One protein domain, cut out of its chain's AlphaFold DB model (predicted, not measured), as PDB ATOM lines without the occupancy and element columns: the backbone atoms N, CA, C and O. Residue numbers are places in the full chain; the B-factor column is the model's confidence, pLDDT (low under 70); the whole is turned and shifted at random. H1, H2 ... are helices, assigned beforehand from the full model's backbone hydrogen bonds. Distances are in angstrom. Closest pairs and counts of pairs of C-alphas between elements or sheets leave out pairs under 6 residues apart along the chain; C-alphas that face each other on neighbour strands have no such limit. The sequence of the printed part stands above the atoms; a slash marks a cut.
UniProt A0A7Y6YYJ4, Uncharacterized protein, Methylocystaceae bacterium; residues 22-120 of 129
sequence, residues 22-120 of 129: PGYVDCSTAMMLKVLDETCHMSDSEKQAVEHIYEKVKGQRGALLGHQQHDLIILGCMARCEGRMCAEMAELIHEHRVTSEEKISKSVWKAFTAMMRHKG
ATOM      1  N   PRO A  22      39.581  -7.559  57.795       96.25
ATOM      2  CA  PRO A  22      39.266  -7.052  56.454       96.25
ATOM      3  C   PRO A  22      40.415  -6.303  55.754       96.25
ATOM      4  O   PRO A  22      40.752  -6.626  54.624       96.25
ATOM      5  N   GLY A  23      41.123  -5.404  56.451       95.69
ATOM      6  CA  GLY A  23      42.282  -4.710  55.865       95.69
ATOM      7  C   GLY A  23      43.468  -5.625  55.519       95.69
ATOM      8  O   GLY A  23      44.273  -5.301  54.658       95.69
ATOM      9  N   TYR A  24      43.587  -6.791  56.164       95.62
ATOM     10  CA  TYR A  24      44.615  -7.785  55.829       95.62
ATOM     11  C   TYR A  24      44.202  -8.647  54.632       95.62
ATOM     12  O   TYR A  24      45.072  -9.125  53.907       95.62
ATOM     13  N   VAL A  25      42.895  -8.826  54.414       96.25
ATOM     14  CA  VAL A  25      42.378  -9.394  53.163       96.25
ATOM     15  C   VAL A  25      42.732  -8.457  52.009       96.25
ATOM     16  O   VAL A  25      43.294  -8.924  51.025       96.25
ATOM     17  N   ASP A  26      42.539  -7.142  52.172       97.81
ATOM     18  CA  ASP A  26      42.938  -6.154  51.158       97.81
ATOM     19  C   ASP A  26      44.440  -6.226  50.845       97.81
ATOM     20  O   ASP A  26      44.821  -6.294  49.678       97.81
ATOM     21  N   CYS A  27      45.302  -6.291  51.872       96.81
ATOM     22  CA  CYS A  27      46.741  -6.499  51.671       96.81
ATOM     23  C   CYS A  27      47.027  -7.773  50.868       96.81
ATOM     24  O   CYS A  27      47.822  -7.740  49.933       96.81
ATOM     25  N   SER A  28      46.373  -8.890  51.198       95.69
ATOM     26  CA  SER A  28      46.557 -10.150  50.471       95.69
ATOM     27  C   SER A  28      46.113 -10.052  49.011       95.69
ATOM     28  O   SER A  28      46.787 -10.592  48.136       95.69
ATOM     29  N   THR A  29      45.005  -9.364  48.734       97.56
ATOM     30  CA  THR A  29      44.495  -9.133  47.376       97.56
ATOM     31  C   THR A  29      45.455  -8.254  46.569       97.56
ATOM     32  O   THR A  29      45.832  -8.620  45.457       97.56
ATOM     33  N   ALA A  30      45.933  -7.143  47.138       97.38
ATOM     34  CA  ALA A  30      46.913  -6.270  46.488       97.38
ATOM     35  C   ALA A  30      48.248  -6.988  46.220       97.38
ATOM     36  O   ALA A  30      48.857  -6.817  45.167       97.38
ATOM     37  N   MET A  31      48.682  -7.856  47.136       95.56
ATOM     38  CA  MET A  31      49.873  -8.676  46.923       95.56
ATOM     39  C   MET A  31      49.701  -9.709  45.814       95.56
ATOM     40  O   MET A  31      50.653  -9.963  45.084       95.56
ATOM     41  N   MET A  32      48.512 -10.286  45.657       97.31
ATOM     42  CA  MET A  32      48.254 -11.212  44.557       97.31
ATOM     43  C   MET A  32      48.282 -10.496  43.198       97.31
ATOM     44  O   MET A  32      48.890 -11.006  42.260       97.31
ATOM     45  N   LEU A  33      47.730  -9.279  43.107       97.56
ATOM     46  CA  LEU A  33      47.909  -8.422  41.925       97.56
ATOM     47  C   LEU A  33      49.393  -8.165  41.653       97.56
ATOM     48  O   LEU A  33      49.847  -8.289  40.522       97.56
ATOM     49  N   LYS A  34      50.178  -7.896  42.702       95.25
ATOM     50  CA  LYS A  34      51.626  -7.726  42.576       95.25
ATOM     51  C   LYS A  34      52.332  -8.984  42.084       95.25
ATOM     52  O   LYS A  34      53.296  -8.855  41.357       95.25
ATOM     53  N   VAL A  35      51.898 -10.188  42.452       94.75
ATOM     54  CA  VAL A  35      52.480 -11.441  41.928       94.75
ATOM     55  C   VAL A  35      52.215 -11.614  40.431       94.75
ATOM     56  O   VAL A  35      53.054 -12.187  39.734       94.75
ATOM     57  N   LEU A  36      51.065 -11.138  39.949       95.81
ATOM     58  CA  LEU A  36      50.704 -11.162  38.531       95.81
ATOM     59  C   LEU A  36      51.373 -10.045  37.720       95.81
ATOM     60  O   LEU A  36      51.522 -10.186  36.513       95.81
ATOM     61  N   ASP A  37      51.780  -8.964  38.378       93.94
ATOM     62  CA  ASP A  37      52.508  -7.858  37.767       93.94
ATOM     63  C   ASP A  37      53.969  -8.246  37.472       93.94
ATOM     64  O   ASP A  37      54.711  -8.712  38.345       93.94
ATOM     65  N   GLU A  38      54.404  -8.019  36.234       76.31
ATOM     66  CA  GLU A  38      55.740  -8.367  35.737       76.31
ATOM     67  C   GLU A  38      56.886  -7.650  36.475       76.31
ATOM     68  O   GLU A  38      58.029  -8.108  36.456       76.31
ATOM     69  N   THR A  39      56.593  -6.572  37.207       78.38
ATOM     70  CA  THR A  39      57.567  -5.820  38.023       78.38
ATOM     71  C   THR A  39      57.856  -6.451  39.395       78.38
ATOM     72  O   THR A  39      58.554  -5.879  40.238       78.38
ATOM     73  N   CYS A  40      57.329  -7.647  39.665       85.00
ATOM     74  CA  CYS A  40      57.472  -8.317  40.952       85.00
ATOM     75  C   CYS A  40      58.840  -8.982  41.168       85.00
ATOM     76  O   CYS A  40      59.120 -10.063  40.644       85.00
ATOM     77  N   HIS A  41      59.640  -8.397  42.064       83.31
ATOM     78  CA  HIS A  41      60.946  -8.919  42.498       83.31
ATOM     79  C   HIS A  41      60.893  -9.937  43.653       83.31
ATOM     80  O   HIS A  41      61.918 -10.223  44.269       83.31
ATOM     81  N   MET A  42      59.716 -10.477  43.982       84.38
ATOM     82  CA  MET A  42      59.607 -11.559  44.968       84.38
ATOM     83  C   MET A  42      60.261 -12.838  44.435       84.38
ATOM     84  O   MET A  42      60.118 -13.168  43.256       84.38
ATOM     85  N   SER A  43      60.926 -13.588  45.311       85.88
ATOM     86  CA  SER A  43      61.394 -14.940  44.992       85.88
ATOM     87  C   SER A  43      60.220 -15.888  44.722       85.88
ATOM     88  O   SER A  43      59.110 -15.670  45.209       85.88
ATOM     89  N   ASP A  44      60.461 -16.996  44.018       85.94
ATOM     90  CA  ASP A  44      59.411 -17.990  43.736       85.94
ATOM     91  C   ASP A  44      58.739 -18.516  45.010       85.94
ATOM     92  O   ASP A  44      57.526 -18.697  45.048       85.94
ATOM     93  N   SER A  45      59.509 -18.707  46.088       83.56
ATOM     94  CA  SER A  45      58.955 -19.118  47.382       83.56
ATOM     95  C   SER A  45      58.029 -18.074  47.997       83.56
ATOM     96  O   SER A  45      57.051 -18.431  48.649       83.56
ATOM     97  N   GLU A  46      58.320 -16.790  47.804       84.75
ATOM     98  CA  GLU A  46      57.477 -15.704  48.307       84.75
ATOM     99  C   GLU A  46      56.210 -15.570  47.466       84.75
ATOM    100  O   GLU A  46      55.126 -15.456  48.032       84.75
ATOM    101  N   LYS A  47      56.321 -15.685  46.135       88.94
ATOM    102  CA  LYS A  47      55.161 -15.727  45.231       88.94
ATOM    103  C   LYS A  47      54.221 -16.879  45.598       88.94
ATOM    104  O   LYS A  47      53.035 -16.647  45.800       88.94
ATOM    105  N   GLN A  48      54.757 -18.083  45.809       88.94
ATOM    106  CA  GLN A  48      53.977 -19.247  46.254       88.94
ATOM    107  C   GLN A  48      53.288 -19.017  47.607       88.94
ATOM    108  O   GLN A  48      52.134 -19.403  47.791       88.94
ATOM    109  N   ALA A  49      53.973 -18.380  48.563       86.94
ATOM    110  CA  ALA A  49      53.376 -18.056  49.855       86.94
ATOM    111  C   ALA A  49      52.202 -17.074  49.707       86.94
ATOM    112  O   ALA A  49      51.157 -17.275  50.327       86.94
ATOM    113  N   VAL A  50      52.345 -16.045  48.865       90.38
ATOM    114  CA  VAL A  50      51.270 -15.086  48.558       90.38
ATOM    115  C   VAL A  50      50.081 -15.772  47.907       90.38
ATOM    116  O   VAL A  50      48.958 -15.590  48.372       90.38
ATOM    117  N   GLU A  51      50.327 -16.575  46.874       92.75
ATOM    118  CA  GLU A  51      49.286 -17.312  46.154       92.75
ATOM    119  C   GLU A  51      48.495 -18.214  47.104       92.75
ATOM    120  O   GLU A  51      47.264 -18.184  47.113       92.75
ATOM    121  N   HIS A  52      49.189 -18.953  47.975       89.56
ATOM    122  CA  HIS A  52      48.543 -19.820  48.960       89.56
ATOM    123  C   HIS A  52      47.681 -19.036  49.953       89.56
ATOM    124  O   HIS A  52      46.578 -19.455  50.298       89.56
ATOM    125  N   ILE A  53      48.169 -17.897  50.438       90.12
ATOM    126  CA  ILE A  53      47.429 -17.079  51.406       90.12
ATOM    127  C   ILE A  53      46.211 -16.459  50.754       90.12
ATOM    128  O   ILE A  53      45.122 -16.555  51.319       90.12
ATOM    129  N   TYR A  54      46.382 -15.888  49.563       94.62
ATOM    130  CA  TYR A  54      45.282 -15.355  48.778       94.62
ATOM    131  C   TYR A  54      44.207 -16.422  48.561       94.62
ATOM    132  O   TYR A  54      43.041 -16.167  48.847       94.62
ATOM    133  N   GLU A  55      44.583 -17.645  48.181       93.88
ATOM    134  CA  GLU A  55      43.635 -18.746  47.990       93.88
ATOM    135  C   GLU A  55      42.796 -19.034  49.245       93.88
ATOM    136  O   GLU A  55      41.593 -19.283  49.154       93.88
ATOM    137  N   LYS A  56      43.397 -18.940  50.437       91.00
ATOM    138  CA  LYS A  56      42.701 -19.159  51.715       91.00
ATOM    139  C   LYS A  56      41.791 -18.001  52.127       91.00
ATOM    140  O   LYS A  56      40.876 -18.208  52.926       91.00
ATOM    141  N   VAL A  57      42.037 -16.788  51.631       92.44
ATOM    142  CA  VAL A  57      41.352 -15.573  52.110       92.44
ATOM    143  C   VAL A  57      40.513 -14.868  51.053       92.44
ATOM    144  O   VAL A  57      39.728 -14.004  51.424       92.44
ATOM    145  N   LYS A  58      40.589 -15.259  49.775       93.62
ATOM    146  CA  LYS A  58      39.847 -14.631  48.665       93.62
ATOM    147  C   LYS A  58      38.321 -14.652  48.824       93.62
ATOM    148  O   LYS A  58      37.638 -13.858  48.199       93.62
ATOM    149  N   GLY A  59      37.783 -15.551  49.655       93.06
ATOM    150  CA  GLY A  59      36.355 -15.596  50.001       93.06
ATOM    151  C   GLY A  59      35.959 -14.723  51.201       93.06
ATOM    152  O   GLY A  59      34.786 -14.669  51.563       93.06
ATOM    153  N   GLN A  60      36.918 -14.077  51.867       94.06
ATOM    154  CA  GLN A  60      36.665 -13.192  53.002       94.06
ATOM    155  C   GLN A  60      36.415 -11.765  52.512       94.06
ATOM    156  O   GLN A  60      36.932 -11.339  51.487       94.06
ATOM    157  N   ARG A  61      35.631 -10.998  53.272       95.25
ATOM    158  CA  ARG A  61      35.321  -9.609  52.926       95.25
ATOM    159  C   ARG A  61      36.499  -8.681  53.261       95.25
ATOM    160  O   ARG A  61      36.886  -8.589  54.428       95.25
ATOM    161  N   GLY A  62      37.007  -7.974  52.251       95.81
ATOM    162  CA  GLY A  62      37.957  -6.865  52.389       95.81
ATOM    163  C   GLY A  62      37.338  -5.607  53.011       95.81
ATOM    164  O   GLY A  62      36.112  -5.494  53.122       95.81
ATOM    165  N   ALA A  63      38.171  -4.668  53.466       96.06
ATOM    166  CA  ALA A  63      37.695  -3.367  53.944       96.06
ATOM    167  C   ALA A  63      37.501  -2.377  52.786       96.06
ATOM    168  O   ALA A  63      36.570  -1.574  52.829       96.06
ATOM    169  N   LEU A  64      38.380  -2.434  51.783       96.81
ATOM    170  CA  LEU A  64      38.486  -1.448  50.703       96.81
ATOM    171  C   LEU A  64      38.443  -2.072  49.306       96.81
ATOM    172  O   LEU A  64      37.975  -1.425  48.368       96.81
ATOM    173  N   LEU A  65      38.956  -3.293  49.153       96.06
ATOM    174  CA  LEU A  65      38.988  -4.008  47.882       96.06
ATOM    175  C   LEU A  65      37.813  -4.984  47.799       96.06
ATOM    176  O   LEU A  65      37.289  -5.451  48.815       96.06
ATOM    177  N   GLY A  66      37.370  -5.263  46.575       92.56
ATOM    178  CA  GLY A  66      36.157  -6.034  46.332       92.56
ATOM    179  C   GLY A  66      36.240  -6.896  45.081       92.56
ATOM    180  O   GLY A  66      37.324  -7.219  44.598       92.56
ATOM    181  N   HIS A  67      35.072  -7.278  44.562       94.12
ATOM    182  CA  HIS A  67      34.959  -8.258  43.478       94.12
ATOM    183  C   HIS A  67      35.790  -7.891  42.248       94.12
ATOM    184  O   HIS A  67      36.459  -8.756  41.714       94.12
ATOM    185  N   GLN A  68      35.871  -6.608  41.885       96.19
ATOM    186  CA  GLN A  68      36.649  -6.167  40.726       96.19
ATOM    187  C   GLN A  68      38.126  -6.601  40.782       96.19
ATOM    188  O   GLN A  68      38.672  -7.048  39.776       96.19
ATOM    189  N   GLN A  69      38.784  -6.498  41.944       97.56
ATOM    190  CA  GLN A  69      40.167  -6.967  42.096       97.56
ATOM    191  C   GLN A  69      40.242  -8.495  42.022       97.56
ATOM    192  O   GLN A  69      41.158  -9.031  41.408       97.56
ATOM    193  N   HIS A  70      39.281  -9.196  42.628       97.12
ATOM    194  CA  HIS A  70      39.233 -10.657  42.599       97.12
ATOM    195  C   HIS A  70      38.997 -11.203  41.185       97.12
ATOM    196  O   HIS A  70      39.693 -12.132  40.782       97.12
ATOM    197  N   ASP A  71      38.088 -10.598  40.423       97.31
ATOM    198  CA  ASP A  71      37.789 -10.958  39.036       97.31
ATOM    199  C   ASP A  71      39.021 -10.753  38.149       97.31
ATOM    200  O   ASP A  71      39.398 -11.648  37.393       97.31
ATOM    201  N   LEU A  72      39.719  -9.621  38.306       98.00
ATOM    202  CA  LEU A  72      40.961  -9.359  37.578       98.00
ATOM    203  C   LEU A  72      42.066 -10.360  37.938       98.00
ATOM    204  O   LEU A  72      42.767 -10.840  37.050       98.00
ATOM    205  N   ILE A  73      42.204 -10.727  39.216       98.00
ATOM    206  CA  ILE A  73      43.149 -11.769  39.639       98.00
ATOM    207  C   ILE A  73      42.798 -13.114  38.995       98.00
ATOM    208  O   ILE A  73      43.697 -13.816  38.542       98.00
ATOM    209  N   ILE A  74      41.518 -13.491  38.949       97.50
ATOM    210  CA  ILE A  74      41.078 -14.746  38.322       97.50
ATOM    211  C   ILE A  74      41.455 -14.748  36.836       97.50
ATOM    212  O   ILE A  74      42.099 -15.693  36.379       97.50
ATOM    213  N   LEU A  75      41.124 -13.677  36.110       97.19
ATOM    214  CA  LEU A  75      41.456 -13.534  34.690       97.19
ATOM    215  C   LEU A  75      42.970 -13.558  34.450       97.19
ATOM    216  O   LEU A  75      43.441 -14.306  33.595       97.19
ATOM    217  N   GLY A  76      43.740 -12.810  35.243       97.06
ATOM    218  CA  GLY A  76      45.199 -12.774  35.146       97.06
ATOM    219  C   GLY A  76      45.848 -14.126  35.452       97.06
ATOM    220  O   GLY A  76      46.764 -14.549  34.749       97.06
ATOM    221  N   CYS A  77      45.345 -14.856  36.453       96.25
ATOM    222  CA  CYS A  77      45.777 -16.223  36.739       96.25
ATOM    223  C   CYS A  77      45.521 -17.160  35.555       96.25
ATOM    224  O   CYS A  77      46.426 -17.902  35.177       96.25
ATOM    225  N   MET A  78      44.325 -17.111  34.959       96.88
ATOM    226  CA  MET A  78      43.986 -17.927  33.788       96.88
ATOM    227  C   MET A  78      44.908 -17.613  32.607       96.88
ATOM    228  O   MET A  78      45.546 -18.520  32.075       96.88
ATOM    229  N   ALA A  79      45.063 -16.331  32.265       96.25
ATOM    230  CA  ALA A  79      45.929 -15.898  31.172       96.25
ATOM    231  C   ALA A  79      47.388 -16.325  31.388       96.25
ATOM    232  O   ALA A  79      48.026 -16.839  30.470       96.25
ATOM    233  N   ARG A  80      47.910 -16.188  32.613       94.44
ATOM    234  CA  ARG A  80      49.262 -16.643  32.971       94.44
ATOM    235  C   ARG A  80      49.418 -18.159  32.818       94.44
ATOM    236  O   ARG A  80      50.409 -18.602  32.247       94.44
ATOM    237  N   CYS A  81      48.458 -18.952  33.298       94.50
ATOM    238  CA  CYS A  81      48.498 -20.416  33.201       94.50
ATOM    239  C   CYS A  81      48.443 -20.927  31.756       94.50
ATOM    240  O   CYS A  81      49.050 -21.948  31.445       94.50
ATOM    241  N   GLU A  82      47.734 -20.226  30.878       96.25
ATOM    242  CA  GLU A  82      47.583 -20.601  29.471       96.25
ATOM    243  C   GLU A  82      48.670 -20.003  28.562       96.25
ATOM    244  O   GLU A  82      48.659 -20.249  27.357       96.25
ATOM    245  N   GLY A  83      49.592 -19.197  29.105       94.94
ATOM    246  CA  GLY A  83      50.593 -18.478  28.311       94.94
ATOM    247  C   GLY A  83      49.997 -17.387  27.413       94.94
ATOM    248  O   GLY A  83      50.567 -17.070  26.373       94.94
ATOM    249  N   ARG A  84      48.840 -16.830  27.794       95.31
ATOM    250  CA  ARG A  84      48.068 -15.818  27.050       95.31
ATOM    251  C   ARG A  84      48.072 -14.436  27.712       95.31
ATOM    252  O   ARG A  84      47.188 -13.631  27.441       95.31
ATOM    253  N   MET A  85      49.031 -14.161  28.597       95.19
ATOM    254  CA  MET A  85      49.196 -12.824  29.169       95.19
ATOM    255  C   MET A  85      49.613 -11.848  28.060       95.19
ATOM    256  O   MET A  85      50.691 -11.994  27.488       95.19
ATOM    257  N   CYS A  86      48.745 -10.891  27.731       94.44
ATOM    258  CA  CYS A  86      49.020  -9.837  26.756       94.44
ATOM    259  C   CYS A  86      49.375  -8.515  27.449       94.44
ATOM    260  O   CYS A  86      49.136  -8.350  28.649       94.44
ATOM    261  N   ALA A  87      49.926  -7.568  26.687       94.69
ATOM    262  CA  ALA A  87      50.374  -6.278  27.209       94.69
ATOM    263  C   ALA A  87      49.228  -5.482  27.855       94.69
ATOM    264  O   ALA A  87      49.402  -4.931  28.936       94.69
ATOM    265  N   GLU A  88      48.039  -5.499  27.251       95.62
ATOM    266  CA  GLU A  88      46.859  -4.792  27.756       95.62
ATOM    267  C   GLU A  88      46.398  -5.350  29.110       95.62
ATOM    268  O   GLU A  88      45.994  -4.605  30.001       95.62
ATOM    269  N   MET A  89      46.478  -6.671  29.298       95.88
ATOM    270  CA  MET A  89      46.138  -7.291  30.579       95.88
ATOM    271  C   MET A  89      47.203  -7.007  31.641       95.88
ATOM    272  O   MET A  89      46.852  -6.751  32.794       95.88
ATOM    273  N   ALA A  90      48.483  -7.030  31.265       95.31
ATOM    274  CA  ALA A  90      49.579  -6.682  32.163       95.31
ATOM    275  C   ALA A  90      49.471  -5.224  32.645       95.31
ATOM    276  O   ALA A  90      49.605  -4.964  33.843       95.31
ATOM    277  N   GLU A  91      49.144  -4.293  31.745       96.38
ATOM    278  CA  GLU A  91      48.897  -2.883  32.068       96.38
ATOM    279  C   GLU A  91      47.695  -2.725  33.008       96.38
ATOM    280  O   GLU A  91      47.809  -2.096  34.060       96.38
ATOM    281  N   LEU A  92      46.576  -3.399  32.724       96.94
ATOM    282  CA  LEU A  92      45.397  -3.362  33.593       96.94
ATOM    283  C   LEU A  92      45.692  -3.905  35.005       96.94
ATOM    284  O   LEU A  92      45.261  -3.330  36.008       96.94
ATOM    285  N   ILE A  93      46.447  -5.003  35.113       97.69
ATOM    286  CA  ILE A  93      46.889  -5.561  36.402       97.69
ATOM    287  C   ILE A  93      47.759  -4.550  37.154       97.69
ATOM    288  O   ILE A  93      47.565  -4.359  38.360       97.69
ATOM    289  N   HIS A  94      48.676  -3.882  36.455       96.62
ATOM    290  CA  HIS A  94      49.552  -2.869  37.030       96.62
ATOM    291  C   HIS A  94      48.769  -1.688  37.616       96.62
ATOM    292  O   HIS A  94      48.952  -1.334  38.786       96.62
ATOM    293  N   GLU A  95      47.848  -1.111  36.844       96.88
ATOM    294  CA  GLU A  95      47.013   0.015  37.279       96.88
ATOM    295  C   GLU A  95      46.180  -0.337  38.515       96.88
ATOM    296  O   GLU A  95      46.137   0.406  39.508       96.88
ATOM    297  N   HIS A  96      45.553  -1.516  38.494       97.44
ATOM    298  CA  HIS A  96      44.754  -2.000  39.611       97.44
ATOM    299  C   HIS A  96      45.601  -2.288  40.848       97.44
ATOM    300  O   HIS A  96      45.137  -2.037  41.967       97.44
ATOM    301  N   ARG A  97      46.831  -2.786  40.681       97.44
ATOM    302  CA  ARG A  97      47.780  -2.970  41.783       97.44
ATOM    303  C   ARG A  97      48.122  -1.628  42.420       97.44
ATOM    304  O   ARG A  97      47.949  -1.501  43.629       97.44
ATOM    305  N   VAL A  98      48.558  -0.641  41.632       96.06
ATOM    306  CA  VAL A  98      48.927   0.702  42.126       96.06
ATOM    307  C   VAL A  98      47.762   1.330  42.889       96.06
ATOM    308  O   VAL A  98      47.901   1.660  44.065       96.06
ATOM    309  N   THR A  99      46.578   1.368  42.275       97.00
ATOM    310  CA  THR A  99      45.367   1.915  42.906       97.00
ATOM    311  C   THR A  99      45.008   1.177  44.204       97.00
ATOM    312  O   THR A  99      44.521   1.778  45.164       97.00
ATOM    313  N   SER A 100      45.216  -0.142  44.258       96.81
ATOM    314  CA  SER A 100      44.952  -0.936  45.465       96.81
ATOM    315  C   SER A 100      45.963  -0.647  46.575       96.81
ATOM    316  O   SER A 100      45.566  -0.500  47.731       96.81
ATOM    317  N   GLU A 101      47.251  -0.543  46.238       96.06
ATOM    318  CA  GLU A 101      48.321  -0.207  47.181       96.06
ATOM    319  C   GLU A 101      48.112   1.193  47.785       96.06
ATOM    320  O   GLU A 101      48.251   1.339  48.999       96.06
ATOM    321  N   GLU A 102      47.696   2.180  46.985       96.69
ATOM    322  CA  GLU A 102      47.403   3.551  47.436       96.69
ATOM    323  C   GLU A 102      46.216   3.637  48.405       96.69
ATOM    324  O   GLU A 102      46.237   4.423  49.355       96.69
ATOM    325  N   LYS A 103      45.176   2.820  48.194       96.75
ATOM    326  CA  LYS A 103      43.997   2.779  49.075       96.75
ATOM    327  C   LYS A 103      44.329   2.232  50.463       96.75
ATOM    328  O   LYS A 103      43.715   2.640  51.450       96.75
ATOM    329  N   ILE A 104      45.265   1.290  50.555       97.00
ATOM    330  CA  ILE A 104      45.607   0.623  51.813       97.00
ATOM    331  C   ILE A 104      46.606   1.480  52.591       97.00
ATOM    332  O   ILE A 104      47.692   1.810  52.122       97.00
ATOM    333  N   SER A 105      46.277   1.808  53.841       96.44
ATOM    334  CA  SER A 105      47.152   2.654  54.649       96.44
ATOM    335  C   SER A 105      48.481   1.967  54.998       96.44
ATOM    336  O   SER A 105      48.552   0.766  55.275       96.44
ATOM    337  N   LYS A 106      49.549   2.768  55.099       94.62
ATOM    338  CA  LYS A 106      50.893   2.297  55.487       94.62
ATOM    339  C   LYS A 106      50.914   1.563  56.830       94.62
ATOM    340  O   LYS A 106      51.697   0.635  57.028       94.62
ATOM    341  N   SER A 107      50.057   1.958  57.775       94.00
ATOM    342  CA  SER A 107      49.960   1.292  59.080       94.00
ATOM    343  C   SER A 107      49.363  -0.112  58.968       94.00
ATOM    344  O   SER A 107      49.852  -1.025  59.638       94.00
ATOM    345  N   VAL A 108      48.368  -0.310  58.097       96.06
ATOM    346  CA  VAL A 108      47.787  -1.630  57.810       96.06
ATOM    347  C   VAL A 108      48.818  -2.518  57.119       96.06
ATOM    348  O   VAL A 108      49.042  -3.635  57.586       96.06
ATOM    349  N   TRP A 109      49.526  -1.999  56.110       94.19
ATOM    350  CA  TRP A 109      50.642  -2.699  55.468       94.19
ATOM    351  C   TRP A 109      51.692  -3.148  56.481       94.19
ATOM    352  O   TRP A 109      51.989  -4.338  56.596       94.19
ATOM    353  N   LYS A 110      52.215  -2.220  57.288       92.38
ATOM    354  CA  LYS A 110      53.224  -2.520  58.311       92.38
ATOM    355  C   LYS A 110      52.757  -3.617  59.273       92.38
ATOM    356  O   LYS A 110      53.526  -4.529  59.574       92.38
ATOM    357  N   ALA A 111      51.508  -3.565  59.731       92.25
ATOM    358  CA  ALA A 111      50.965  -4.567  60.646       92.25
ATOM    359  C   ALA A 111      50.767  -5.939  59.970       92.25
ATOM    360  O   ALA A 111      51.098  -6.973  60.559       92.25
ATOM    361  N   PHE A 112      50.295  -5.957  58.722       91.62
ATOM    362  CA  PHE A 112      50.160  -7.169  57.916       91.62
ATOM    363  C   PHE A 112      51.522  -7.834  57.663       91.62
ATOM    364  O   PHE A 112      51.703  -9.017  57.949       91.62
ATOM    365  N   THR A 113      52.517  -7.066  57.213       88.06
ATOM    366  CA  THR A 113      53.876  -7.572  56.950       88.06
ATOM    367  C   THR A 113      54.543  -8.123  58.215       88.06
ATOM    368  O   THR A 113      55.187  -9.172  58.173       88.06
ATOM    369  N   ALA A 114      54.354  -7.467  59.366       88.50
ATOM    370  CA  ALA A 114      54.849  -7.948  60.653       88.50
ATOM    371  C   ALA A 114      54.210  -9.290  61.040       88.50
ATOM    372  O   ALA A 114      54.919 -10.206  61.461       88.50
ATOM    373  N   MET A 115      52.896  -9.438  60.839       87.06
ATOM    374  CA  MET A 115      52.180 -10.697  61.060       87.06
ATOM    375  C   MET A 115      52.726 -11.819  60.167       87.06
ATOM    376  O   MET A 115      53.013 -12.913  60.654       87.06
ATOM    377  N   MET A 116      52.946 -11.529  58.887       83.12
ATOM    378  CA  MET A 116      53.500 -12.480  57.924       83.12
ATOM    379  C   MET A 116      54.908 -12.952  58.300       83.12
ATOM    380  O   MET A 116      55.191 -14.151  58.282       83.12
ATOM    381  N   ARG A 117      55.784 -12.023  58.699       84.06
ATOM    382  CA  ARG A 117      57.139 -12.336  59.184       84.06
ATOM    383  C   ARG A 117      57.105 -13.155  60.470       84.06
ATOM    384  O   ARG A 117      57.845 -14.124  60.582       84.06
ATOM    385  N   HIS A 118      56.223 -12.816  61.411       81.50
ATOM    386  CA  HIS A 118      56.062 -13.575  62.654       81.50
ATOM    387  C   HIS A 118      55.613 -15.022  62.395       81.50
ATOM    388  O   HIS A 118      56.057 -15.937  63.081       81.50
ATOM    389  N   LYS A 119      54.796 -15.245  61.360       75.69
ATOM    390  CA  LYS A 119      54.409 -16.584  60.888       75.69
ATOM    391  C   LYS A 119      55.483 -17.287  60.043       75.69
ATOM    392  O   LYS A 119      55.258 -18.413  59.615       75.69
ATOM    393  N   GLY A 120      56.627 -16.644  59.792       75.19
ATOM    394  CA  GLY A 120      57.722 -17.191  58.985       75.19
ATOM    395  C   GLY A 120      57.451 -17.218  57.477       75.19
ATOM    396  O   GLY A 120      58.116 -17.967  56.766       75.19
TER     397      GLY A 120
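What this domain is: This is residues 22 to 120 of the 129 residues of an uncharacterized protein of Methylocystaceae bacterium (UniProt A0A7Y6YYJ4). Helix H1 runs through the middle of a small helical body: with H3 and H4 it makes a bundle, three helices side by side, while H2 packs on H1 at a steeper tilt and H5 crosses near its first residues. H2 is well clear of H4 and H5. The printed part has 99 residues with five named helices, H1 to H5 in chain order, and no named strand; the class is all helix. It is compact, with a radius of gyration of the C-alphas of 12.8 A, and rounded, spanning 36 by 27 by 23 A.

Where its parts are: Find C-alpha 22 at (39.266, -7.052, 56.454); from there H1, residues 22 to 36, runs 21.7 A. Next come H2, residues 44 to 57, 20.1 A long, and H3, residues 67 to 81, 20.9 A long. H4, residues 87 to 103, is the longest at 24.5 A and begins at C-alpha 87, (50.374, -6.278, 27.209). H5, residues 106 to 118, runs 18.2 A to C-alpha 118 at (56.062, -13.575, 62.654).

How they stand to each other: Start at H1, the hub, which touches the other four helices. At Leu 33 its C-alpha is 5.5 A from that of Arg 97, the closest pair with H4, at a shallow tilt of 27 degrees, opposite ways. The same Leu 33 is closest to Ile 73 of H3, C-alphas 6.3 A apart, at a shallow tilt of 29 degrees, the same way. H1 and H2 form a helical hairpin at a steep tilt of 42 degrees, closest at the C-alphas of Ser 28 and Tyr 54, 5.6 A. H3 and H4 are another, at a steep tilt of 38 degrees; H4 touches H3 with residues 89 to 96 alone, and the closest C-alphas, Leu 72 and Ile 93, are 7.1 A apart. H5 is about perpendicular to H1, at 80 degrees; residues 23 to 27 of H1 touch residues 108 to 112 of H5, closest at the C-alphas of Tyr 24 and Phe 112, 6.0 A. H2 and H3 are apart, as are H4 and H5. In each of the five helices every O i to N i+4 pair is within hydrogen-bond range.

The domain as a whole: Look to Glu 88 and His 118 for the two C-alphas farthest apart, 37.1 A. The printed part has no cut; no link is long, and those from H3 to H4 and from H4 to H5 are tight. The mean pLDDT of the printed part is 93.1, and no printed residue is under 70.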